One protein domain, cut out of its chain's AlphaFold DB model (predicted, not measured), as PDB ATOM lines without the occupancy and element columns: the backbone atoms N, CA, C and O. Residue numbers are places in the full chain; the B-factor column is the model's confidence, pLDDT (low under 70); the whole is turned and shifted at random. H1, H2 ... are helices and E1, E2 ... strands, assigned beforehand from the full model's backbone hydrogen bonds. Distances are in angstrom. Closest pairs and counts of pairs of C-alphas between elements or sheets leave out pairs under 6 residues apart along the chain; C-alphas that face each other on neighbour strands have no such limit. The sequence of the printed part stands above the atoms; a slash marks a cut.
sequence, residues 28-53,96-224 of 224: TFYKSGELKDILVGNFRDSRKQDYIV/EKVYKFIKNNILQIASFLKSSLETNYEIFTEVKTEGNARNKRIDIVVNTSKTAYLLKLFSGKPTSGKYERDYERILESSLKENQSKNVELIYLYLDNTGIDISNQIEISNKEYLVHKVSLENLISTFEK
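What this domain is: This is residues 28 to 53 and 96 to 224 of the 224 residues of the protein "4Fe-4S ferredoxin-type domain-containing protein" of Bacillus sp. 7586-K (UniProt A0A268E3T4). One strongly twisted sheet of eight strands curls round helix H3, with H5 on the same face, farther along the sheet. H4 covers part of the opposite face over E5, short H1 packs on residues 174 to 177 of H4, and H2 meets the beginning of H3 at a corner. The 155 printed residues hold five named helices and eight named strands, in the order E1 H1 E2 H2 H3 E3 E4 E5 H4 E6 E7 E8 H5; the class is mixed, helices and strands. The sheet runs E2 E1 E3 E4 E5 E6 E7 E8 and is mixed, parallel at E1 with E3 and E5 with E6. The whole is compact, with a radius of gyration of the C-alphas of 14.8 A and spans of 40 by 37 by 32 A.

Where its parts are: E1, residues 28 to 31, begins at C-alpha 28 (43.105, -13.894, -51.360). H1 is residues 35 to 39 and E2 47 to 52. After the cut come H2, residues 96 to 102, and H3, 106 to 116, 15.3 A long. E3, 121 to 128, bends by 73 degrees at residue 125; E4, 137 to 144, bends by 61 degrees at residue 140. E5, 147 to 154, measures 22.0 A, H4, 164 to 177, 20.4 A, and E6, 182 to 190, 25.1 A. E7 is 195 to 199, E8 210 to 213, and H5, 215 to 222, ends at C-alpha 222 (53.238, -14.138, -36.341).

How they stand to each other: E2 and E1 are antiparallel, with N 31 and O 47 2.7 A apart. E1 and E3 are parallel, with N 30 and O 123 at 2.8 A. E3 E4 E5 and E6 E7 E8 are meanders, each strand the antiparallel neighbour of the one before; N 124 and O 141 are 2.9 A apart, N 151 and O 140 2.7 A, N 189 and O 196 2.9 A, N 197 and O 211 2.8 A. E5, H4 and E6 form a strand-helix-strand unit, two parallel neighbour strands with a helix between, its crossover right-handed; N 150 and O 184 are 2.7 A apart. The closest C-alphas of H3 and E3 are those of Ala 110 and Ile 123, 6.8 A. H3 and H5 are close but not clearly touching, Ser 116 to Ile 219 at 7.0 A between C-alphas, about perpendicular at 86 degrees. H4 is over E5 at a height over the sheet of 8.5 A. H1 touches H4, closest C-alphas Lys 36 and Ser 174, 6.4 A. H2 and H3 touch only at the corner, closest C-alphas Ile 102 and Gln 108, 5.1 A. Each O i to N i+4 pair is within hydrogen-bond range in H1, H2 and H3; H4 has 9 of 10 and H5 3 of 4.

The domain as a whole: The farthest C-alphas, Ile 52 and Ser 204, are 42.5 A apart. Residues 54 to 95 are not printed; C-alphas 53 and 96 stand 18.1 A apart across the cut. Of the links printed whole, none is long. Mean pLDDT of the printed part is 79.8; 43 residues are under 70, among them 158 to 168 and 197 to 211.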
ATOM      1  N   THR A  28      43.120 -12.503 -50.910       95.25
ATOM      2  CA  THR A  28      43.105 -13.894 -51.360       95.25
ATOM      3  C   THR A  28      43.849 -14.745 -50.343       95.25
ATOM      4  O   THR A  28      44.978 -14.428 -49.956       95.25
ATOM      5  N   PHE A  29      43.223 -15.830 -49.915       96.56
ATOM      6  CA  PHE A  29      43.822 -16.857 -49.066       96.56
ATOM      7  C   PHE A  29      43.348 -18.239 -49.511       96.56
ATOM      8  O   PHE A  29      42.547 -18.373 -50.433       96.56
ATOM      9  N   TYR A  30      43.863 -19.291 -48.891       97.88
ATOM     10  CA  TYR A  30      43.504 -20.659 -49.221       97.88
ATOM     11  C   TYR A  30      42.371 -21.172 -48.329       97.88
ATOM     12  O   TYR A  30      42.292 -20.885 -47.134       97.88
ATOM     13  N   LYS A  31      41.493 -21.980 -48.911       96.44
ATOM     14  CA  LYS A  31      40.464 -22.743 -48.216       96.44
ATOM     15  C   LYS A  31      40.726 -24.228 -48.388       96.44
ATOM     16  O   LYS A  31      40.905 -24.715 -49.508       96.44
ATOM     17  N   SER A  32      40.625 -24.948 -47.278       93.25
ATOM     18  CA  SER A  32      40.931 -26.366 -47.164       93.25
ATOM     19  C   SER A  32      42.385 -26.703 -47.525       93.25
ATOM     20  O   SER A  32      43.239 -25.823 -47.653       93.25
ATOM     21  N   GLY A  33      42.664 -27.996 -47.644       91.19
ATOM     22  CA  GLY A  33      44.005 -28.566 -47.729       91.19
ATOM     23  C   GLY A  33      44.298 -29.444 -46.520       91.19
ATOM     24  O   GLY A  33      43.686 -29.285 -45.458       91.19
ATOM     25  N   GLU A  34      45.209 -30.388 -46.706       90.31
ATOM     26  CA  GLU A  34      45.715 -31.238 -45.634       90.31
ATOM     27  C   GLU A  34      46.900 -30.546 -44.959       90.31
ATOM     28  O   GLU A  34      47.775 -29.988 -45.625       90.31
ATOM     29  N   LEU A  35      46.943 -30.578 -43.625       89.25
ATOM     30  CA  LEU A  35      47.994 -29.909 -42.861       89.25
ATOM     31  C   LEU A  35      49.395 -30.376 -43.283       89.25
ATOM     32  O   LEU A  35      50.268 -29.542 -43.506       89.25
ATOM     33  N   LYS A  36      49.591 -31.687 -43.464       86.62
ATOM     34  CA  LYS A  36      50.873 -32.270 -43.891       86.62
ATOM     35  C   LYS A  36      51.404 -31.664 -45.193       86.62
ATOM     36  O   LYS A  36      52.589 -31.360 -45.289       86.62
ATOM     37  N   ASP A  37      50.518 -31.407 -46.154       89.69
ATOM     38  CA  ASP A  37      50.866 -30.820 -47.447       89.69
ATOM     39  C   ASP A  37      51.216 -29.334 -47.299       89.69
ATOM     40  O   ASP A  37      52.236 -28.871 -47.816       89.69
ATOM     41  N   ILE A  38      50.442 -28.592 -46.501       91.75
ATOM     42  CA  ILE A  38      50.698 -27.171 -46.214       91.75
ATOM     43  C   ILE A  38      52.071 -26.969 -45.555       91.75
ATOM     44  O   ILE A  38      52.795 -26.026 -45.898       91.75
ATOM     45  N   LEU A  39      52.451 -27.857 -44.631       88.94
ATOM     46  CA  LEU A  39      53.726 -27.778 -43.913       88.94
ATOM     47  C   LEU A  39      54.938 -27.948 -44.839       88.94
ATOM     48  O   LEU A  39      55.977 -27.336 -44.591       88.94
ATOM     49  N   VAL A  40      54.807 -28.725 -45.919       87.81
ATOM     50  CA  VAL A  40      55.863 -28.916 -46.935       87.81
ATOM     51  C   VAL A  40      55.726 -27.977 -48.141       87.81
ATOM     52  O   VAL A  40      56.465 -28.106 -49.113       87.81
ATOM     53  N   GLY A  41      54.796 -27.016 -48.098       88.94
ATOM     54  CA  GLY A  41      54.587 -26.054 -49.185       88.94
ATOM     55  C   GLY A  41      53.827 -26.611 -50.395       88.94
ATOM     56  O   GLY A  41      53.865 -26.014 -51.472       88.94
ATOM     57  N   ASN A  42      53.140 -27.746 -50.251       90.94
ATOM     58  CA  ASN A  42      52.272 -28.307 -51.280       90.94
ATOM     59  C   ASN A  42      50.834 -27.795 -51.100       90.94
ATOM     60  O   ASN A  42      50.115 -28.220 -50.205       90.94
ATOM     61  N   PHE A  43      50.390 -26.889 -51.971       93.44
ATOM     62  CA  PHE A  43      49.056 -26.271 -51.871       93.44
ATOM     63  C   PHE A  43      48.076 -26.764 -52.942       93.44
ATOM     64  O   PHE A  43      47.052 -26.130 -53.176       93.44
ATOM     65  N   ARG A  44      48.383 -27.874 -53.630       90.50
ATOM     66  CA  ARG A  44      47.591 -28.360 -54.777       90.50
ATOM     67  C   ARG A  44      46.138 -28.682 -54.421       90.50
ATOM     68  O   ARG A  44      45.253 -28.427 -55.233       90.50
ATOM     69  N   ASP A  45      45.902 -29.181 -53.211       89.69
ATOM     70  CA  ASP A  45      44.564 -29.538 -52.725       89.69
ATOM     71  C   ASP A  45      43.848 -28.379 -52.012       89.69
ATOM     72  O   ASP A  45      42.694 -28.500 -51.586       89.69
ATOM     73  N   SER A  46      44.516 -27.229 -51.896       94.62
ATOM     74  CA  SER A  46      43.956 -26.003 -51.344       94.62
ATOM     75  C   SER A  46      43.372 -25.132 -52.453       94.62
ATOM     76  O   SER A  46      43.990 -24.893 -53.488       94.62
ATOM     77  N   ARG A  47      42.172 -24.590 -52.230       96.81
ATOM     78  CA  ARG A  47      41.521 -23.694 -53.198       96.81
ATOM     79  C   ARG A  47      41.742 -22.242 -52.812       96.81
ATOM     80  O   ARG A  47      41.540 -21.901 -51.653       96.81
ATOM     81  N   LYS A  48      42.084 -21.379 -53.768       96.81
ATOM     82  CA  LYS A  48      42.084 -19.930 -53.528       96.81
ATOM     83  C   LYS A  48      40.658 -19.446 -53.261       96.81
ATOM     84  O   LYS A  48      39.714 -19.877 -53.922       96.81
ATOM     85  N   GLN A  49      40.524 -18.571 -52.280       95.62
ATOM     86  CA  GLN A  49      39.294 -17.918 -51.882       95.62
ATOM     87  C   GLN A  49      39.566 -16.423 -51.759       95.62
ATOM     88  O   GLN A  49      40.415 -16.005 -50.972       95.62
ATOM     89  N   ASP A  50      38.810 -15.647 -52.526       94.88
ATOM     90  CA  ASP A  50      38.801 -14.197 -52.424       94.88
ATOM     91  C   ASP A  50      37.809 -13.746 -51.350       94.88
ATOM     92  O   ASP A  50      36.757 -14.359 -51.130       94.88
ATOM     93  N   TYR A  51      38.161 -12.665 -50.668       93.88
ATOM     94  CA  TYR A  51      37.392 -12.070 -49.593       93.88
ATOM     95  C   TYR A  51      37.506 -10.548 -49.654       93.88
ATOM     96  O   TYR A  51      38.603 -10.000 -49.767       93.88
ATOM     97  N   ILE A  52      36.371  -9.853 -49.573       92.75
ATOM     98  CA  ILE A  52      36.335  -8.389 -49.616       92.75
ATOM     99  C   ILE A  52      36.950  -7.815 -48.337       92.75
ATOM    100  O   ILE A  52      36.543  -8.157 -47.229       92.75
ATOM    101  N   VAL A  53      37.929  -6.923 -48.492       93.12
ATOM    102  CA  VAL A  53      38.682  -6.343 -47.368       93.12
ATOM    103  C   VAL A  53      37.790  -5.486 -46.478       93.12
ATOM    104  O   VAL A  53      37.907  -5.563 -45.257       93.12
ATOM    105  N   GLU A  96      37.159  -2.008 -30.245       87.00
ATOM    106  CA  GLU A  96      35.927  -2.675 -29.812       87.00
ATOM    107  C   GLU A  96      35.092  -3.115 -31.020       87.00
ATOM    108  O   GLU A  96      34.645  -4.269 -31.103       87.00
ATOM    109  N   LYS A  97      34.922  -2.221 -32.003       89.19
ATOM    110  CA  LYS A  97      34.235  -2.568 -33.251       89.19
ATOM    111  C   LYS A  97      35.003  -3.607 -34.054       89.19
ATOM    112  O   LYS A  97      34.358  -4.477 -34.643       89.19
ATOM    113  N   VAL A  98      36.338  -3.557 -34.065       89.31
ATOM    114  CA  VAL A  98      37.154  -4.590 -34.719       89.31
ATOM    115  C   VAL A  98      36.929  -5.943 -34.056       89.31
ATOM    116  O   VAL A  98      36.545  -6.873 -34.762       89.31
ATOM    117  N   TYR A  99      37.072  -6.063 -32.733       88.06
ATOM    118  CA  TYR A  99      36.850  -7.316 -32.002       88.06
ATOM    119  C   TYR A  99      35.456  -7.869 -32.266       88.06
ATOM    120  O   TYR A  99      35.318  -9.037 -32.623       88.06
ATOM    121  N   LYS A 100      34.421  -7.024 -32.174       87.19
ATOM    122  CA  LYS A 100      33.039  -7.413 -32.470       87.19
ATOM    123  C   LYS A 100      32.872  -7.911 -33.902       87.19
ATOM    124  O   LYS A 100      32.113  -8.854 -34.115       87.19
ATOM    125  N   PHE A 101      33.553  -7.278 -34.857       87.12
ATOM    126  CA  PHE A 101      33.560  -7.705 -36.246       87.12
ATOM    127  C   PHE A 101      34.215  -9.080 -36.385       87.12
ATOM    128  O   PHE A 101      33.533  -9.991 -36.818       87.12
ATOM    129  N   ILE A 102      35.471  -9.279 -35.980       89.44
ATOM    130  CA  ILE A 102      36.190 -10.544 -36.232       89.44
ATOM    131  C   ILE A 102      35.750 -11.720 -35.337       89.44
ATOM    132  O   ILE A 102      36.109 -12.873 -35.593       89.44
ATOM    133  N   LYS A 103      34.970 -11.466 -34.282       87.56
ATOM    134  CA  LYS A 103      34.562 -12.467 -33.287       87.56
ATOM    135  C   LYS A 103      33.936 -13.715 -33.916       87.56
ATOM    136  O   LYS A 103      32.888 -13.660 -34.553       87.56
ATOM    137  N   ASN A 104      34.535 -14.875 -33.629       82.06
ATOM    138  CA  ASN A 104      34.051 -16.206 -34.025       82.06
ATOM    139  C   ASN A 104      33.857 -16.404 -35.537       82.06
ATOM    140  O   ASN A 104      33.103 -17.289 -35.947       82.06
ATOM    141  N   ASN A 105      34.540 -15.617 -36.369       91.50
ATOM    142  CA  ASN A 105      34.413 -15.704 -37.815       91.50
ATOM    143  C   ASN A 105      35.775 -15.923 -38.479       91.50
ATOM    144  O   ASN A 105      36.616 -15.029 -38.556       91.50
ATOM    145  N   ILE A 106      35.955 -17.138 -39.000       94.38
ATOM    146  CA  ILE A 106      37.195 -17.607 -39.632       94.38
ATOM    147  C   ILE A 106      37.632 -16.678 -40.766       94.38
ATOM    148  O   ILE A 106      38.797 -16.303 -40.832       94.38
ATOM    149  N   LEU A 107      36.709 -16.294 -41.651       95.06
ATOM    150  CA  LEU A 107      37.048 -15.503 -42.835       95.06
ATOM    151  C   LEU A 107      37.393 -14.059 -42.469       95.06
ATOM    152  O   LEU A 107      38.291 -13.470 -43.060       95.06
ATOM    153  N   GLN A 108      36.714 -13.505 -41.467       93.69
ATOM    154  CA  GLN A 108      36.969 -12.148 -40.991       93.69
ATOM    155  C   GLN A 108      38.317 -12.054 -40.272       93.69
ATOM    156  O   GLN A 108      39.072 -11.121 -40.536       93.69
ATOM    157  N   ILE A 109      38.668 -13.050 -39.450       93.88
ATOM    158  CA  ILE A 109      39.999 -13.147 -38.831       93.88
ATOM    159  C   ILE A 109      41.071 -13.377 -39.901       93.88
ATOM    160  O   ILE A 109      42.086 -12.689 -39.894       93.88
ATOM    161  N   ALA A 110      40.847 -14.286 -40.854       96.00
ATOM    162  CA  ALA A 110      41.785 -14.525 -41.952       96.00
ATOM    163  C   ALA A 110      42.023 -13.255 -42.785       96.00
ATOM    164  O   ALA A 110      43.165 -12.936 -43.103       96.00
ATOM    165  N   SER A 111      40.965 -12.497 -43.089       95.12
ATOM    166  CA  SER A 111      41.075 -11.211 -43.780       95.12
ATOM    167  C   SER A 111      41.802 -10.166 -42.935       95.12
ATOM    168  O   SER A 111      42.652  -9.455 -43.461       95.12
ATOM    169  N   PHE A 112      41.519 -10.090 -41.630       94.19
ATOM    170  CA  PHE A 112      42.241  -9.205 -40.716       94.19
ATOM    171  C   PHE A 112      43.745  -9.504 -40.733       94.19
ATOM    172  O   PHE A 112      44.544  -8.610 -40.987       94.19
ATOM    173  N   LEU A 113      44.130 -10.772 -40.562       94.38
ATOM    174  CA  LEU A 113      45.527 -11.206 -40.612       94.38
ATOM    175  C   LEU A 113      46.162 -10.919 -41.981       94.38
ATOM    176  O   LEU A 113      47.261 -10.378 -42.038       94.38
ATOM    177  N   LYS A 114      45.456 -11.200 -43.088       94.81
ATOM    178  CA  LYS A 114      45.956 -10.952 -44.454       94.81
ATOM    179  C   LYS A 114      46.164  -9.467 -44.767       94.81
ATOM    180  O   LYS A 114      46.927  -9.132 -45.670       94.81
ATOM    181  N   SER A 115      45.450  -8.586 -44.075       93.06
ATOM    182  CA  SER A 115      45.617  -7.141 -44.209       93.06
ATOM    183  C   SER A 115      46.668  -6.560 -43.282       93.06
ATOM    184  O   SER A 115      47.171  -5.495 -43.602       93.06
ATOM    185  N   SER A 116      46.970  -7.206 -42.161       91.75
ATOM    186  CA  SER A 116      47.763  -6.597 -41.089       91.75
ATOM    187  C   SER A 116      49.170  -7.169 -40.939       91.75
ATOM    188  O   SER A 116      49.984  -6.538 -40.284       91.75
ATOM    189  N   LEU A 117      49.453  -8.344 -41.502       91.88
ATOM    190  CA  LEU A 117      50.784  -8.950 -41.459       91.88
ATOM    191  C   LEU A 117      51.656  -8.458 -42.622       91.88
ATOM    192  O   LEU A 117      51.203  -8.462 -43.774       91.88
ATOM    193  N   GLU A 118      52.917  -8.135 -42.332       85.62
ATOM    194  CA  GLU A 118      53.909  -7.611 -43.285       85.62
ATOM    195  C   GLU A 118      54.882  -8.678 -43.813       85.62
ATOM    196  O   GLU A 118      55.457  -8.537 -44.894       85.62
ATOM    197  N   THR A 119      55.082  -9.767 -43.065       78.88
ATOM    198  CA  THR A 119      56.005 -10.849 -43.451       78.88
ATOM    199  C   THR A 119      55.499 -11.658 -44.657       78.88
ATOM    200  O   THR A 119      54.346 -11.570 -45.063       78.88
ATOM    201  N   ASN A 120      56.354 -12.487 -45.270       88.69
ATOM    202  CA  ASN A 120      55.891 -13.432 -46.291       88.69
ATOM    203  C   ASN A 120      55.177 -14.615 -45.625       88.69
ATOM    204  O   ASN A 120      55.809 -15.441 -44.961       88.69
ATOM    205  N   TYR A 121      53.869 -14.722 -45.848       93.88
ATOM    206  CA  TYR A 121      53.040 -15.803 -45.325       93.88
ATOM    207  C   TYR A 121      51.934 -16.206 -46.299       93.88
ATOM    208  O   TYR A 121      51.471 -15.428 -47.139       93.88
ATOM    209  N   GLU A 122      51.445 -17.426 -46.098       96.25
ATOM    210  CA  GLU A 122      50.203 -17.910 -46.682       96.25
ATOM    211  C   GLU A 122      49.184 -18.209 -45.589       96.25
ATOM    212  O   GLU A 122      49.520 -18.771 -44.547       96.25
ATOM    213  N   ILE A 123      47.929 -17.828 -45.823       97.56
ATOM    214  CA  ILE A 123      46.828 -18.103 -44.897       97.56
ATOM    215  C   ILE A 123      45.966 -19.212 -45.476       97.56
ATOM    216  O   ILE A 123      45.567 -19.147 -46.639       97.56
ATOM    217  N   PHE A 124      45.645 -20.197 -44.646       97.69
ATOM    218  CA  PHE A 124      44.720 -21.277 -44.961       97.69
ATOM    219  C   PHE A 124      43.566 -21.261 -43.971       97.69
ATOM    220  O   PHE A 124      43.751 -20.944 -42.800       97.69
ATOM    221  N   THR A 125      42.379 -21.638 -44.424       97.12
ATOM    222  CA  THR A 125      41.174 -21.741 -43.598       97.12
ATOM    223  C   THR A 125      40.590 -23.142 -43.696       97.12
ATOM    224  O   THR A 125      40.684 -23.782 -44.741       97.12
ATOM    225  N   GLU A 126      39.963 -23.626 -42.622       94.50
ATOM    226  CA  GLU A 126      39.302 -24.941 -42.590       94.50
ATOM    227  C   GLU A 126      40.242 -26.103 -42.999       94.50
ATOM    228  O   GLU A 126      39.883 -26.968 -43.806       94.50
ATOM    229  N   VAL A 127      41.463 -26.107 -42.453       92.56
ATOM    230  CA  VAL A 127      42.525 -27.080 -42.757       92.56
ATOM    231  C   VAL A 127      42.230 -28.429 -42.112       92.56
ATOM    232  O   VAL A 127      41.864 -28.505 -40.937       92.56
ATOM    233  N   LYS A 128      42.402 -29.503 -42.881       89.12
ATOM    234  CA  LYS A 128      42.155 -30.884 -42.457       89.12
ATOM    235  C   LYS A 128      43.393 -31.494 -41.801       89.12
ATOM    236  O   LYS A 128      44.525 -31.141 -42.124       89.12
ATOM    237  N   THR A 129      43.160 -32.411 -40.868       84.38
ATOM    238  CA  THR A 129      44.200 -33.168 -40.158       84.38
ATOM    239  C   THR A 129      43.847 -34.651 -40.142       84.38
ATOM    240  O   THR A 129      42.663 -34.992 -40.086       84.38
ATOM    241  N   GLU A 130      44.844 -35.536 -40.130       73.56
ATOM    242  CA  GLU A 130      44.613 -36.984 -40.117       73.56
ATOM    243  C   GLU A 130      44.010 -37.479 -38.783       73.56
ATOM    244  O   GLU A 130      44.418 -37.057 -37.700       73.56
ATOM    245  N   GLY A 131      43.030 -38.396 -38.846       59.31
ATOM    246  CA  GLY A 131      42.419 -39.039 -37.669       59.31
ATOM    247  C   GLY A 131      40.879 -39.060 -37.661       59.31
ATOM    248  O   GLY A 131      40.214 -38.042 -37.810       59.31
ATOM    249  N   ASN A 132      40.317 -40.255 -37.456       45.53
ATOM    250  CA  ASN A 132      38.907 -40.673 -37.578       45.53
ATOM    251  C   ASN A 132      37.759 -39.633 -37.374       45.53
ATOM    252  O   ASN A 132      37.534 -39.092 -36.290       45.53
ATOM    253  N   ALA A 133      36.927 -39.535 -38.421       46.03
ATOM    254  CA  ALA A 133      35.452 -39.504 -38.475       46.03
ATOM    255  C   ALA A 133      34.607 -38.349 -37.884       46.03
ATOM    256  O   ALA A 133      33.402 -38.331 -38.142       46.03
ATOM    257  N   ARG A 134      35.151 -37.353 -37.170       48.53
ATOM    258  CA  ARG A 134      34.377 -36.133 -36.822       48.53
ATOM    259  C   ARG A 134      35.221 -34.857 -36.879       48.53
ATOM    260  O   ARG A 134      35.755 -34.437 -35.864       48.53
ATOM    261  N   ASN A 135      35.280 -34.222 -38.052       51.38
ATOM    262  CA  ASN A 135      35.502 -32.776 -38.243       51.38
ATOM    263  C   ASN A 135      36.605 -32.093 -37.402       51.38
ATOM    264  O   ASN A 135      36.443 -30.930 -37.021       51.38
ATOM    265  N   LYS A 136      37.732 -32.753 -37.110       66.12
ATOM    266  CA  LYS A 136      38.880 -32.037 -36.546       66.12
ATOM    267  C   LYS A 136      39.543 -31.264 -37.672       66.12
ATOM    268  O   LYS A 136      40.159 -31.836 -38.562       66.12
ATOM    269  N   ARG A 137      39.302 -29.959 -37.651       82.00
ATOM    270  CA  ARG A 137      39.910 -28.982 -38.542       82.00
ATOM    271  C   ARG A 137      40.642 -27.945 -37.710       82.00
ATOM    272  O   ARG A 137      40.126 -27.521 -36.664       82.00
ATOM    273  N   ILE A 138      41.797 -27.525 -38.199       89.25
ATOM    274  CA  ILE A 138      42.412 -26.273 -37.775       89.25
ATOM    275  C   ILE A 138      41.659 -25.154 -38.494       89.25
ATOM    276  O   ILE A 138      41.398 -25.243 -39.696       89.25
ATOM    277  N   ASP A 139      41.215 -24.145 -37.749       93.25
ATOM    278  CA  ASP A 139      40.316 -23.141 -38.313       93.25
ATOM    279  C   ASP A 139      41.077 -22.190 -39.238       93.25
ATOM    280  O   ASP A 139      40.590 -21.913 -40.335       93.25
ATOM    281  N   ILE A 140      42.271 -21.749 -38.826       95.81
ATOM    282  CA  ILE A 140      43.177 -20.921 -39.632       95.81
ATOM    283  C   ILE A 140      44.610 -21.446 -39.484       95.81
ATOM    284  O   ILE A 140      45.027 -21.782 -38.383       95.81
ATOM    285  N   VAL A 141      45.380 -21.494 -40.568       95.12
ATOM    286  CA  VAL A 141      46.835 -21.690 -40.515       95.12
ATOM    287  C   VAL A 141      47.513 -20.469 -41.109       95.12
ATOM    288  O   VAL A 141      47.236 -20.123 -42.256       95.12
ATOM    289  N   VAL A 142      48.405 -19.839 -40.346       95.88
ATOM    290  CA  VAL A 142      49.335 -18.820 -40.852       95.88
ATOM    291  C   VAL A 142      50.667 -19.512 -41.105       95.88
ATOM    292  O   VAL A 142      51.355 -19.929 -40.175       95.88
ATOM    293  N   ASN A 143      51.002 -19.702 -42.376       93.94
ATOM    294  CA  ASN A 143      52.154 -20.468 -42.822       93.94
ATOM    295  C   ASN A 143      53.264 -19.516 -43.279       93.94
ATOM    296  O   ASN A 143      53.198 -18.987 -44.388       93.94
ATOM    297  N   THR A 144      54.280 -19.304 -42.446       91.81
ATOM    298  CA  THR A 144      55.476 -18.525 -42.809       91.81
ATOM    299  C   THR A 144      56.567 -19.451 -43.350       91.81
ATOM    300  O   THR A 144      56.372 -20.665 -43.477       91.81
ATOM    301  N   SER A 145      57.742 -18.918 -43.692       87.12
ATOM    302  CA  SER A 145      58.876 -19.754 -44.108       87.12
ATOM    303  C   SER A 145      59.434 -20.617 -42.967       87.12
ATOM    304  O   SER A 145      59.907 -21.718 -43.230       87.12
ATOM    305  N   LYS A 146      59.381 -20.136 -41.716       86.50
ATOM    306  CA  LYS A 146      59.986 -20.800 -40.544       86.50
ATOM    307  C   LYS A 146      58.972 -21.534 -39.672       86.50
ATOM    308  O   LYS A 146      59.293 -22.594 -39.139       86.50
ATOM    309  N   THR A 147      57.766 -20.983 -39.547       88.25
ATOM    310  CA  THR A 147      56.769 -21.437 -38.577       88.25
ATOM    311  C   THR A 147      55.397 -21.563 -39.232       88.25
ATOM    312  O   THR A 147      54.986 -20.720 -40.029       88.25
ATOM    313  N   ALA A 148      54.678 -22.631 -38.906       90.62
ATOM    314  CA  ALA A 148      53.258 -22.766 -39.188       90.62
ATOM    315  C   ALA A 148      52.473 -22.570 -37.888       90.62
ATOM    316  O   ALA A 148      52.541 -23.398 -36.980       90.62
ATOM    317  N   TYR A 149      51.719 -21.479 -37.812       91.50
ATOM    318  CA  TYR A 149      50.856 -21.187 -36.677       91.50
ATOM    319  C   TYR A 149      49.464 -21.753 -36.941       91.50
ATOM    320  O   TYR A 149      48.780 -21.338 -37.877       91.50
ATOM    321  N   LEU A 150      49.046 -22.715 -36.127       90.00
ATOM    322  CA  LEU A 150      47.759 -23.387 -36.193       90.00
ATOM    323  C   LEU A 150      46.798 -22.685 -35.238       90.00
ATOM    324  O   LEU A 150      46.912 -22.821 -34.027       90.00
ATOM    325  N   LEU A 151      45.843 -21.933 -35.763       89.88
ATOM    326  CA  LEU A 151      44.868 -21.212 -34.959       89.88
ATOM    327  C   LEU A 151      43.592 -22.037 -34.835       89.88
ATOM    328  O   LEU A 151      42.962 -22.424 -35.831       89.88
ATOM    329  N   LYS A 152      43.169 -22.245 -33.592       87.81
ATOM    330  CA  LYS A 152      41.870 -22.819 -33.267       87.81
ATOM    331  C   LYS A 152      40.990 -21.789 -32.579       87.81
ATOM    332  O   LYS A 152      41.358 -21.265 -31.533       87.81
ATOM    333  N   LEU A 153      39.822 -21.524 -33.160       87.31
ATOM    334  CA  LEU A 153      38.892 -20.526 -32.648       87.31
ATOM    335  C   LEU A 153      37.927 -21.149 -31.642       87.31
ATOM    336  O   LEU A 153      37.336 -22.205 -31.895       87.31
ATOM    337  N   PHE A 154      37.697 -20.453 -30.533       83.75
ATOM    338  CA  PHE A 154      36.674 -20.808 -29.560       83.75
ATOM    339  C   PHE A 154      35.617 -19.719 -29.430       83.75
ATOM    340  O   PHE A 154      35.926 -18.536 -29.379       83.75
ATOM    341  N   SER A 155      34.358 -20.139 -29.284       81.06
ATOM    342  CA  SER A 155      33.230 -19.238 -29.024       81.06
ATOM    343  C   SER A 155      33.177 -18.698 -27.593       81.06
ATOM    344  O   SER A 155      32.384 -17.805 -27.304       81.06
ATOM    345  N   GLY A 156      33.972 -19.277 -26.697       77.31
ATOM    346  CA  GLY A 156      34.029 -19.001 -25.266       77.31
ATOM    347  C   GLY A 156      35.411 -19.361 -24.732       77.31
ATOM    348  O   GLY A 156      36.127 -20.131 -25.375       77.31
ATOM    349  N   LYS A 157      35.770 -18.855 -23.550       71.75
ATOM    350  CA  LYS A 157      37.028 -19.219 -22.893       71.75
ATOM    351  C   LYS A 157      37.156 -20.752 -22.816       71.75
ATOM    352  O   LYS A 157      36.237 -21.397 -22.295       71.75
ATOM    353  N   PRO A 158      38.241 -21.353 -23.334       66.00
ATOM    354  CA  PRO A 158      38.412 -22.794 -23.267       66.00
ATOM    355  C   PRO A 158      38.504 -23.244 -21.804       66.00
ATOM    356  O   PRO A 158      39.233 -22.677 -20.993       66.00
ATOM    357  N   THR A 159      37.727 -24.266 -21.458       63.38
ATOM    358  CA  THR A 159      37.857 -24.988 -20.187       63.38
ATOM    359  C   THR A 159      39.042 -25.947 -20.281       63.38
ATOM    360  O   THR A 159      39.171 -26.629 -21.302       63.38
ATOM    361  N   SER A 160      39.862 -26.041 -19.231       61.22
ATOM    362  CA  SER A 160      41.037 -26.922 -19.187       61.22
ATOM    363  C   SER A 160      40.717 -28.366 -19.619       61.22
ATOM    364  O   SER A 160      39.672 -28.924 -19.281       61.22
ATOM    365  N   GLY A 161      41.608 -28.962 -20.419       57.28
ATOM    366  CA  GLY A 161      41.560 -30.373 -20.831       57.28
ATOM    367  C   GLY A 161      40.575 -30.740 -21.951       57.28
ATOM    368  O   GLY A 161      40.594 -31.874 -22.440       57.28
ATOM    369  N   LYS A 162      39.716 -29.819 -22.411       56.22
ATOM    370  CA  LYS A 162      38.827 -30.067 -23.560       56.22
ATOM    371  C   LYS A 162      39.634 -29.874 -24.855       56.22
ATOM    372  O   LYS A 162      40.102 -28.776 -25.115       56.22
ATOM    373  N   TYR A 163      39.770 -30.936 -25.656       60.06
ATOM    374  CA  TYR A 163      40.499 -31.009 -26.944       60.06
ATOM    375  C   TYR A 163      42.032 -31.171 -26.904       60.06
ATOM    376  O   TYR A 163      42.638 -31.363 -27.953       60.06
ATOM    377  N   GLU A 164      42.646 -31.199 -25.722       60.31
ATOM    378  CA  GLU A 164      44.105 -31.311 -25.537       60.31
ATOM    379  C   GLU A 164      44.709 -32.525 -26.263       60.31
ATOM    380  O   GLU A 164      45.503 -32.366 -27.186       60.31
ATOM    381  N   ARG A 165      44.206 -33.732 -25.967       63.56
ATOM    382  CA  ARG A 165      44.678 -34.992 -26.580       63.56
ATOM    383  C   ARG A 165      44.532 -35.041 -28.096       63.56
ATOM    384  O   ARG A 165      45.179 -35.843 -28.765       63.56
ATOM    385  N   ASP A 166      43.605 -34.257 -28.630       68.00
ATOM    386  CA  ASP A 166      43.293 -34.262 -30.048       68.00
ATOM    387  C   ASP A 166      44.280 -33.398 -30.828       68.00
ATOM    388  O   ASP A 166      44.726 -33.821 -31.893       68.00
ATOM    389  N   TYR A 167      44.657 -32.240 -30.283       69.44
ATOM    390  CA  TYR A 167      45.656 -31.368 -30.894       69.44
ATOM    391  C   TYR A 167      47.096 -31.771 -30.560       69.44
ATOM    392  O   TYR A 167      47.960 -31.599 -31.413       69.44
ATOM    393  N   GLU A 168      47.347 -32.402 -29.408       68.31
ATOM    394  CA  GLU A 168      48.621 -33.080 -29.110       68.31
ATOM    395  C   GLU A 168      48.985 -34.066 -30.226       68.31
ATOM    396  O   GLU A 168      50.068 -33.996 -30.799       68.31
ATOM    397  N   ARG A 169      48.039 -34.922 -30.631       70.12
ATOM    398  CA  ARG A 169      48.246 -35.879 -31.732       70.12
ATOM    399  C   ARG A 169      48.498 -35.202 -33.077       70.12
ATOM    400  O   ARG A 169      49.266 -35.722 -33.885       70.12
ATOM    401  N   ILE A 170      47.849 -34.064 -33.330       70.94
ATOM    402  CA  ILE A 170      48.063 -33.276 -34.551       70.94
ATOM    403  C   ILE A 170      49.485 -32.705 -34.563       70.94
ATOM    404  O   ILE A 170      50.165 -32.803 -35.580       70.94
ATOM    405  N   LEU A 171      49.962 -32.163 -33.441       69.75
ATOM    406  CA  LEU A 171      51.333 -31.660 -33.325       69.75
ATOM    407  C   LEU A 171      52.359 -32.789 -33.444       69.75
ATOM    408  O   LEU A 171      53.295 -32.682 -34.230       69.75
ATOM    409  N   GLU A 172      52.164 -33.901 -32.734       70.19
ATOM    410  CA  GLU A 172      53.075 -35.048 -32.775       70.19
ATOM    411  C   GLU A 172      53.201 -35.666 -34.174       70.19
ATOM    412  O   GLU A 172      54.295 -36.067 -34.568       70.19
ATOM    413  N   SER A 173      52.100 -35.769 -34.925       67.25
ATOM    414  CA  SER A 173      52.128 -36.255 -36.315       67.25
ATOM    415  C   SER A 173      52.811 -35.252 -37.246       67.25
ATOM    416  O   SER A 173      53.711 -35.630 -37.993       67.25
ATOM    417  N   SER A 174      52.473 -33.967 -37.119       67.06
ATOM    418  CA  SER A 174      53.063 -32.886 -37.920       67.06
ATOM    419  C   SER A 174      54.584 -32.773 -37.740       67.06
ATOM    420  O   SER A 174      55.309 -32.597 -38.716       67.06
ATOM    421  N   LEU A 175      55.082 -32.916 -36.505       64.50
ATOM    422  CA  LEU A 175      56.515 -32.847 -36.184       64.50
ATOM    423  C   LEU A 175      57.297 -34.084 -36.652       64.50
ATOM    424  O   LEU A 175      58.485 -33.984 -36.954       64.50
ATOM    425  N   LYS A 176      56.656 -35.259 -36.723       64.69
ATOM    426  CA  LYS A 176      57.299 -36.489 -37.219       64.69
ATOM    427  C   LYS A 176      57.536 -36.455 -38.726       64.69
ATOM    428  O   LYS A 176      58.526 -37.014 -39.189       64.69
ATOM    429  N   GLU A 177      56.643 -35.815 -39.476       60.22
ATOM    430  CA  GLU A 177      56.701 -35.762 -40.941       60.22
ATOM    431  C   GLU A 177      57.567 -34.609 -41.473       60.22
ATOM    432  O   GLU A 177      57.981 -34.645 -42.631       60.22
ATOM    433  N   ASN A 178      57.883 -33.601 -40.646       61.94
ATOM    434  CA  ASN A 178      58.547 -32.383 -41.105       61.94
ATOM    435  C   ASN A 178      59.538 -31.823 -40.064       61.94
ATOM    436  O   ASN A 178      59.158 -31.121 -39.133       61.94
ATOM    437  N   GLN A 179      60.830 -32.126 -40.230       61.94
ATOM    438  CA  GLN A 179      61.880 -31.759 -39.261       61.94
ATOM    439  C   GLN A 179      62.402 -30.318 -39.404       61.94
ATOM    440  O   GLN A 179      63.148 -29.851 -38.548       61.94
ATOM    441  N   SER A 180      62.048 -29.608 -40.481       71.50
ATOM    442  CA  SER A 180      62.631 -28.297 -40.815       71.50
ATOM    443  C   SER A 180      61.757 -27.087 -40.477       71.50
ATOM    444  O   SER A 180      62.222 -25.958 -40.625       71.50
ATOM    445  N   LYS A 181      60.500 -27.294 -40.065       80.94
ATOM    446  CA  LYS A 181      59.527 -26.216 -39.851       80.94
ATOM    447  C   LYS A 181      58.946 -26.273 -38.444       80.94
ATOM    448  O   LYS A 181      58.466 -27.320 -38.019       80.94
ATOM    449  N   ASN A 182      58.952 -25.144 -37.740       85.44
ATOM    450  CA  ASN A 182      58.318 -25.042 -36.429       85.44
ATOM    451  C   ASN A 182      56.794 -25.074 -36.588       85.44
ATOM    452  O   ASN A 182      56.251 -24.523 -37.547       85.44
ATOM    453  N   VAL A 183      56.095 -25.692 -35.641       84.38
ATOM    454  CA  VAL A 183      54.629 -25.712 -35.612       84.38
ATOM    455  C   VAL A 183      54.170 -25.218 -34.250       84.38
ATOM    456  O   VAL A 183      54.540 -25.788 -33.227       84.38
ATOM    457  N   GLU A 184      53.356 -24.168 -34.242       85.50
ATOM    458  CA  GLU A 184      52.829 -23.562 -33.020       85.50
ATOM    459  C   GLU A 184      51.307 -23.617 -33.031       85.50
ATOM    460  O   GLU A 184      50.669 -23.128 -33.957       85.50
ATOM    461  N   LEU A 185      50.705 -24.209 -32.001       83.12
ATOM    462  CA  LEU A 185      49.256 -24.203 -31.831       83.12
ATOM    463  C   LEU A 185      48.838 -23.011 -30.971       83.12
ATOM    464  O   LEU A 185      49.309 -22.848 -29.847       83.12
ATOM    465  N   ILE A 186      47.912 -22.225 -31.506       84.31
ATOM    466  CA  ILE A 186      47.351 -21.034 -30.888       84.31
ATOM    467  C   ILE A 186      45.858 -21.254 -30.707       84.31
ATOM    468  O   ILE A 186      45.097 -21.403 -31.665       84.31
ATOM    469  N   TYR A 187      45.417 -21.228 -29.460       83.50
ATOM    470  CA  TYR A 187      43.997 -21.176 -29.161       83.50
ATOM    471  C   TYR A 187      43.570 -19.723 -29.035       83.50
ATOM    472  O   TYR A 187      44.116 -18.980 -28.221       83.50
ATOM    473  N   LEU A 188      42.595 -19.337 -29.851       83.94
ATOM    474  CA  LEU A 188      42.128 -17.968 -29.967       83.94
ATOM    475  C   LEU A 188      40.678 -17.874 -29.498       83.94
ATOM    476  O   LEU A 188      39.781 -18.517 -30.050       83.94
ATOM    477  N   TYR A 189      40.448 -17.044 -28.494       84.19
ATOM    478  CA  TYR A 189      39.124 -16.657 -28.032       84.19
ATOM    479  C   TYR A 189      38.997 -15.138 -28.143       84.19
ATOM    480  O   TYR A 189      39.918 -14.404 -27.805       84.19
ATOM    481  N   LEU A 190      37.864 -14.656 -28.652       78.50
ATOM    482  CA  LEU A 190      37.589 -13.226 -28.739       78.50
ATOM    483  C   LEU A 190      36.368 -12.905 -27.893       78.50
ATOM    484  O   LEU A 190      35.277 -13.436 -28.136       78.50
ATOM    485  N   ASP A 191      36.540 -12.010 -26.927       73.25
ATOM    486  CA  ASP A 191      35.427 -11.396 -26.220       73.25
ATOM    487  C   ASP A 191      35.147  -9.986 -26.766       73.25
ATOM    488  O   ASP A 191      35.681  -9.580 -27.796       73.25
ATOM    489  N   ASN A 192      34.221  -9.252 -26.148       67.25
ATOM    490  CA  ASN A 192      33.873  -7.905 -26.624       67.25
ATOM    491  C   ASN A 192      34.924  -6.846 -26.242       67.25
ATOM    492  O   ASN A 192      34.756  -5.681 -26.569       67.25
ATOM    493  N   THR A 193      35.959  -7.226 -25.499       67.50
ATOM    494  CA  THR A 193      36.923  -6.326 -24.864       67.50
ATOM    495  C   THR A 193      38.369  -6.622 -25.254       67.50
ATOM    496  O   THR A 193      39.259  -5.902 -24.799       67.50
ATOM    497  N   GLY A 194      38.631  -7.683 -26.023       69.88
ATOM    498  CA  GLY A 194      39.962  -8.037 -26.502       69.88
ATOM    499  C   GLY A 194      40.083  -9.460 -27.038       69.88
ATOM    500  O   GLY A 194      39.105 -10.205 -27.166       69.88
ATOM    501  N   ILE A 195      41.326  -9.817 -27.351       75.56
ATOM    502  CA  ILE A 195      41.713 -11.146 -27.816       75.56
ATOM    503  C   ILE A 195      42.391 -11.880 -26.667       75.56
ATOM    504  O   ILE A 195      43.368 -11.395 -26.113       75.56
ATOM    505  N   ASP A 196      41.914 -13.075 -26.366       75.19
ATOM    506  CA  ASP A 196      42.541 -14.003 -25.440       75.19
ATOM    507  C   ASP A 196      43.266 -15.094 -26.234       75.19
ATOM    508  O   ASP A 196      42.652 -15.853 -26.994       75.19
ATOM    509  N   ILE A 197      44.577 -15.182 -26.039       67.62
ATOM    510  CA  ILE A 197      45.437 -16.185 -26.660       67.62
ATOM    511  C   ILE A 197      45.976 -17.113 -25.585       67.62
ATOM    512  O   ILE A 197      46.522 -16.635 -24.593       67.62
ATOM    513  N   SER A 198      45.909 -18.428 -25.798       69.19
ATOM    514  CA  SER A 198      46.808 -19.340 -25.089       69.19
ATOM    515  C   SER A 198      47.830 -19.957 -26.021       69.19
ATOM    516  O   SER A 198      47.466 -20.718 -26.922       69.19
ATOM    517  N   ASN A 199      49.092 -19.615 -25.770       60.81
ATOM    518  CA  ASN A 199      50.248 -20.184 -26.441       60.81
ATOM    519  C   ASN A 199      50.760 -21.371 -25.616       60.81
ATOM    520  O   ASN A 199      50.854 -21.267 -24.398       60.81
ATOM    521  N   GLN A 200      51.153 -22.433 -26.320       52.81
ATOM    522  CA  GLN A 200      51.810 -23.659 -25.841       52.81
ATOM    523  C   GLN A 200      50.907 -24.835 -25.430       52.81
ATOM    524  O   GLN A 200      50.019 -24.743 -24.588       52.81
ATOM    525  N   ILE A 201      51.236 -25.987 -26.025       45.03
ATOM    526  CA  ILE A 201      51.175 -27.302 -25.388       45.03
ATOM    527  C   ILE A 201      52.627 -27.598 -24.986       45.03
ATOM    528  O   ILE A 201      53.429 -28.014 -25.822       45.03
ATOM    529  N   GLU A 202      53.009 -27.307 -23.742       37.62
ATOM    530  CA  GLU A 202      54.284 -27.783 -23.199       37.62
ATOM    531  C   GLU A 202      54.098 -29.269 -22.852       37.62
ATOM    532  O   GLU A 202      53.351 -29.608 -21.935       37.62
ATOM    533  N   ILE A 203      54.761 -30.184 -23.572       39.84
ATOM    534  CA  ILE A 203      54.619 -31.647 -23.365       39.84
ATOM    535  C   ILE A 203      55.099 -32.089 -21.957       39.84
ATOM    536  O   ILE A 203      54.924 -33.239 -21.559       39.84
ATOM    537  N   SER A 204      55.634 -31.175 -21.146       35.72
ATOM    538  CA  SER A 204      56.005 -31.420 -19.751       35.72
ATOM    539  C   SER A 204      55.075 -30.816 -18.696       35.72
ATOM    540  O   SER A 204      55.161 -31.275 -17.563       35.72
ATOM    541  N   ASN A 205      54.170 -29.875 -19.007       40.16
ATOM    542  CA  ASN A 205      53.278 -29.262 -18.011       40.16
ATOM    543  C   ASN A 205      51.939 -28.819 -18.631       40.16
ATOM    544  O   ASN A 205      51.871 -27.933 -19.475       40.16
ATOM    545  N   LYS A 206      50.852 -29.454 -18.180       49.09
ATOM    546  CA  LYS A 206      49.482 -29.332 -18.706       49.09
ATOM    547  C   LYS A 206      48.750 -28.071 -18.232       49.09
ATOM    548  O   LYS A 206      47.719 -28.175 -17.563       49.09
ATOM    549  N   GLU A 207      49.251 -26.881 -18.548       49.41
ATOM    550  CA  GLU A 207      48.542 -25.631 -18.241       49.41
ATOM    551  C   GLU A 207      48.333 -24.759 -19.484       49.41
ATOM    552  O   GLU A 207      49.266 -24.412 -20.199       49.41
ATOM    553  N   TYR A 208      47.073 -24.384 -19.730       54.88
ATOM    554  CA  TYR A 208      46.699 -23.410 -20.756       54.88
ATOM    555  C   TYR A 208      46.861 -22.005 -20.176       54.88
ATOM    556  O   TYR A 208      46.031 -21.565 -19.375       54.88
ATOM    557  N   LEU A 209      47.893 -21.280 -20.594       55.12
ATOM    558  CA  LEU A 209      48.079 -19.887 -20.199       55.12
ATOM    559  C   LEU A 209      47.283 -18.971 -21.125       55.12
ATOM    560  O   LEU A 209      47.726 -18.662 -22.221       55.12
ATOM    561  N   VAL A 210      46.085 -18.554 -20.708       60.09
ATOM    562  CA  VAL A 210      45.266 -17.596 -21.468       60.09
ATOM    563  C   VAL A 210      45.695 -16.169 -21.121       60.09
ATOM    564  O   VAL A 210      45.496 -15.720 -19.992       60.09
ATOM    565  N   HIS A 211      46.243 -15.452 -22.097       66.00
ATOM    566  CA  HIS A 211      46.643 -14.053 -21.999       66.00
ATOM    567  C   HIS A 211      45.737 -13.176 -22.856       66.00
ATOM    568  O   HIS A 211      45.590 -13.418 -24.053       66.00
ATOM    569  N   LYS A 212      45.200 -12.111 -22.258       72.44
ATOM    570  CA  LYS A 212      44.551 -11.044 -23.015       72.44
ATOM    571  C   LYS A 212      45.612 -10.193 -23.709       72.44
ATOM    572  O   LYS A 212      46.535  -9.712 -23.052       72.44
ATOM    573  N   VAL A 213      45.481  -9.991 -25.013       72.69
ATOM    574  CA  VAL A 213      46.414  -9.230 -25.848       72.69
ATOM    575  C   VAL A 213      45.677  -8.226 -26.741       72.69
ATOM    576  O   VAL A 213      44.495  -8.397 -27.045       72.69
ATOM    577  N   SER A 214      46.382  -7.170 -27.153       84.44
ATOM    578  CA  SER A 214      45.920  -6.218 -28.172       84.44
ATOM    579  C   SER A 214      45.999  -6.818 -29.581       84.44
ATOM    580  O   SER A 214      46.659  -7.840 -29.800       84.44
ATOM    581  N   LEU A 215      45.375  -6.155 -30.560       84.88
ATOM    582  CA  LEU A 215      45.512  -6.513 -31.980       84.88
ATOM    583  C   LEU A 215      46.973  -6.470 -32.444       84.88
ATOM    584  O   LEU A 215      47.419  -7.385 -33.129       84.88
ATOM    585  N   GLU A 216      47.731  -5.458 -32.024       85.69
ATOM    586  CA  GLU A 216      49.161  -5.322 -32.331       85.69
ATOM    587  C   GLU A 216      49.980  -6.510 -31.799       85.69
ATOM    588  O   GLU A 216      50.801  -7.082 -32.511       85.69
ATOM    589  N   ASN A 217      49.693  -6.959 -30.575       83.44
ATOM    590  CA  ASN A 217      50.361  -8.116 -29.976       83.44
ATOM    591  C   ASN A 217      49.973  -9.450 -30.642       83.44
ATOM    592  O   ASN A 217      50.782 -10.379 -30.700       83.44
ATOM    593  N   LEU A 218      48.742  -9.566 -31.156       85.81
ATOM    594  CA  LEU A 218      48.363 -10.705 -31.996       85.81
ATOM    595  C   LEU A 218      49.204 -10.718 -33.283       85.81
ATOM    596  O   LEU A 218      49.725 -11.768 -33.645       85.81
ATOM    597  N   ILE A 219      49.366  -9.574 -33.951       88.62
ATOM    598  CA  ILE A 219      50.161  -9.459 -35.184       88.62
ATOM    599  C   ILE A 219      51.630  -9.799 -34.929       88.62
ATOM    600  O   ILE A 219      52.169 -10.693 -35.584       88.62
ATOM    601  N   SER A 220      52.231  -9.221 -33.889       86.75
ATOM    602  CA  SER A 220      53.631  -9.483 -33.537       86.75
ATOM    603  C   SER A 220      53.913 -10.938 -33.149       86.75
ATOM    604  O   SER A 220      55.064 -11.369 -33.161       86.75
ATOM    605  N   THR A 221      52.887 -11.739 -32.837       85.00
ATOM    606  CA  THR A 221      53.045 -13.185 -32.612       85.00
ATOM    607  C   THR A 221      53.477 -13.919 -33.884       85.00
ATOM    608  O   THR A 221      54.265 -14.859 -33.792       85.00
ATOM    609  N   PHE A 222      53.001 -13.482 -35.051       86.56
ATOM    610  CA  PHE A 222      53.238 -14.138 -36.341       86.56
ATOM    611  C   PHE A 222      54.461 -13.607 -37.096       86.56
ATOM    612  O   PHE A 222      54.870 -14.206 -38.089       86.56
ATOM    613  N   GLU A 223      55.029 -12.489 -36.645       83.94
ATOM    614  CA  GLU A 223      56.132 -11.784 -37.314       83.94
ATOM    615  C   GLU A 223      57.501 -12.021 -36.658       83.94
ATOM    616  O   GLU A 223      58.480 -11.356 -36.997       83.94
ATOM    617  N   LYS A 224      57.575 -12.981 -35.732       75.81
ATOM    618  CA  LYS A 224      58.821 -13.443 -35.099       75.81
ATOM    619  C   LYS A 224      59.674 -14.271 -36.066       75.81
ATOM    620  O   LYS A 224      60.918 -14.113 -36.047       75.81
TER     621      LYS A 224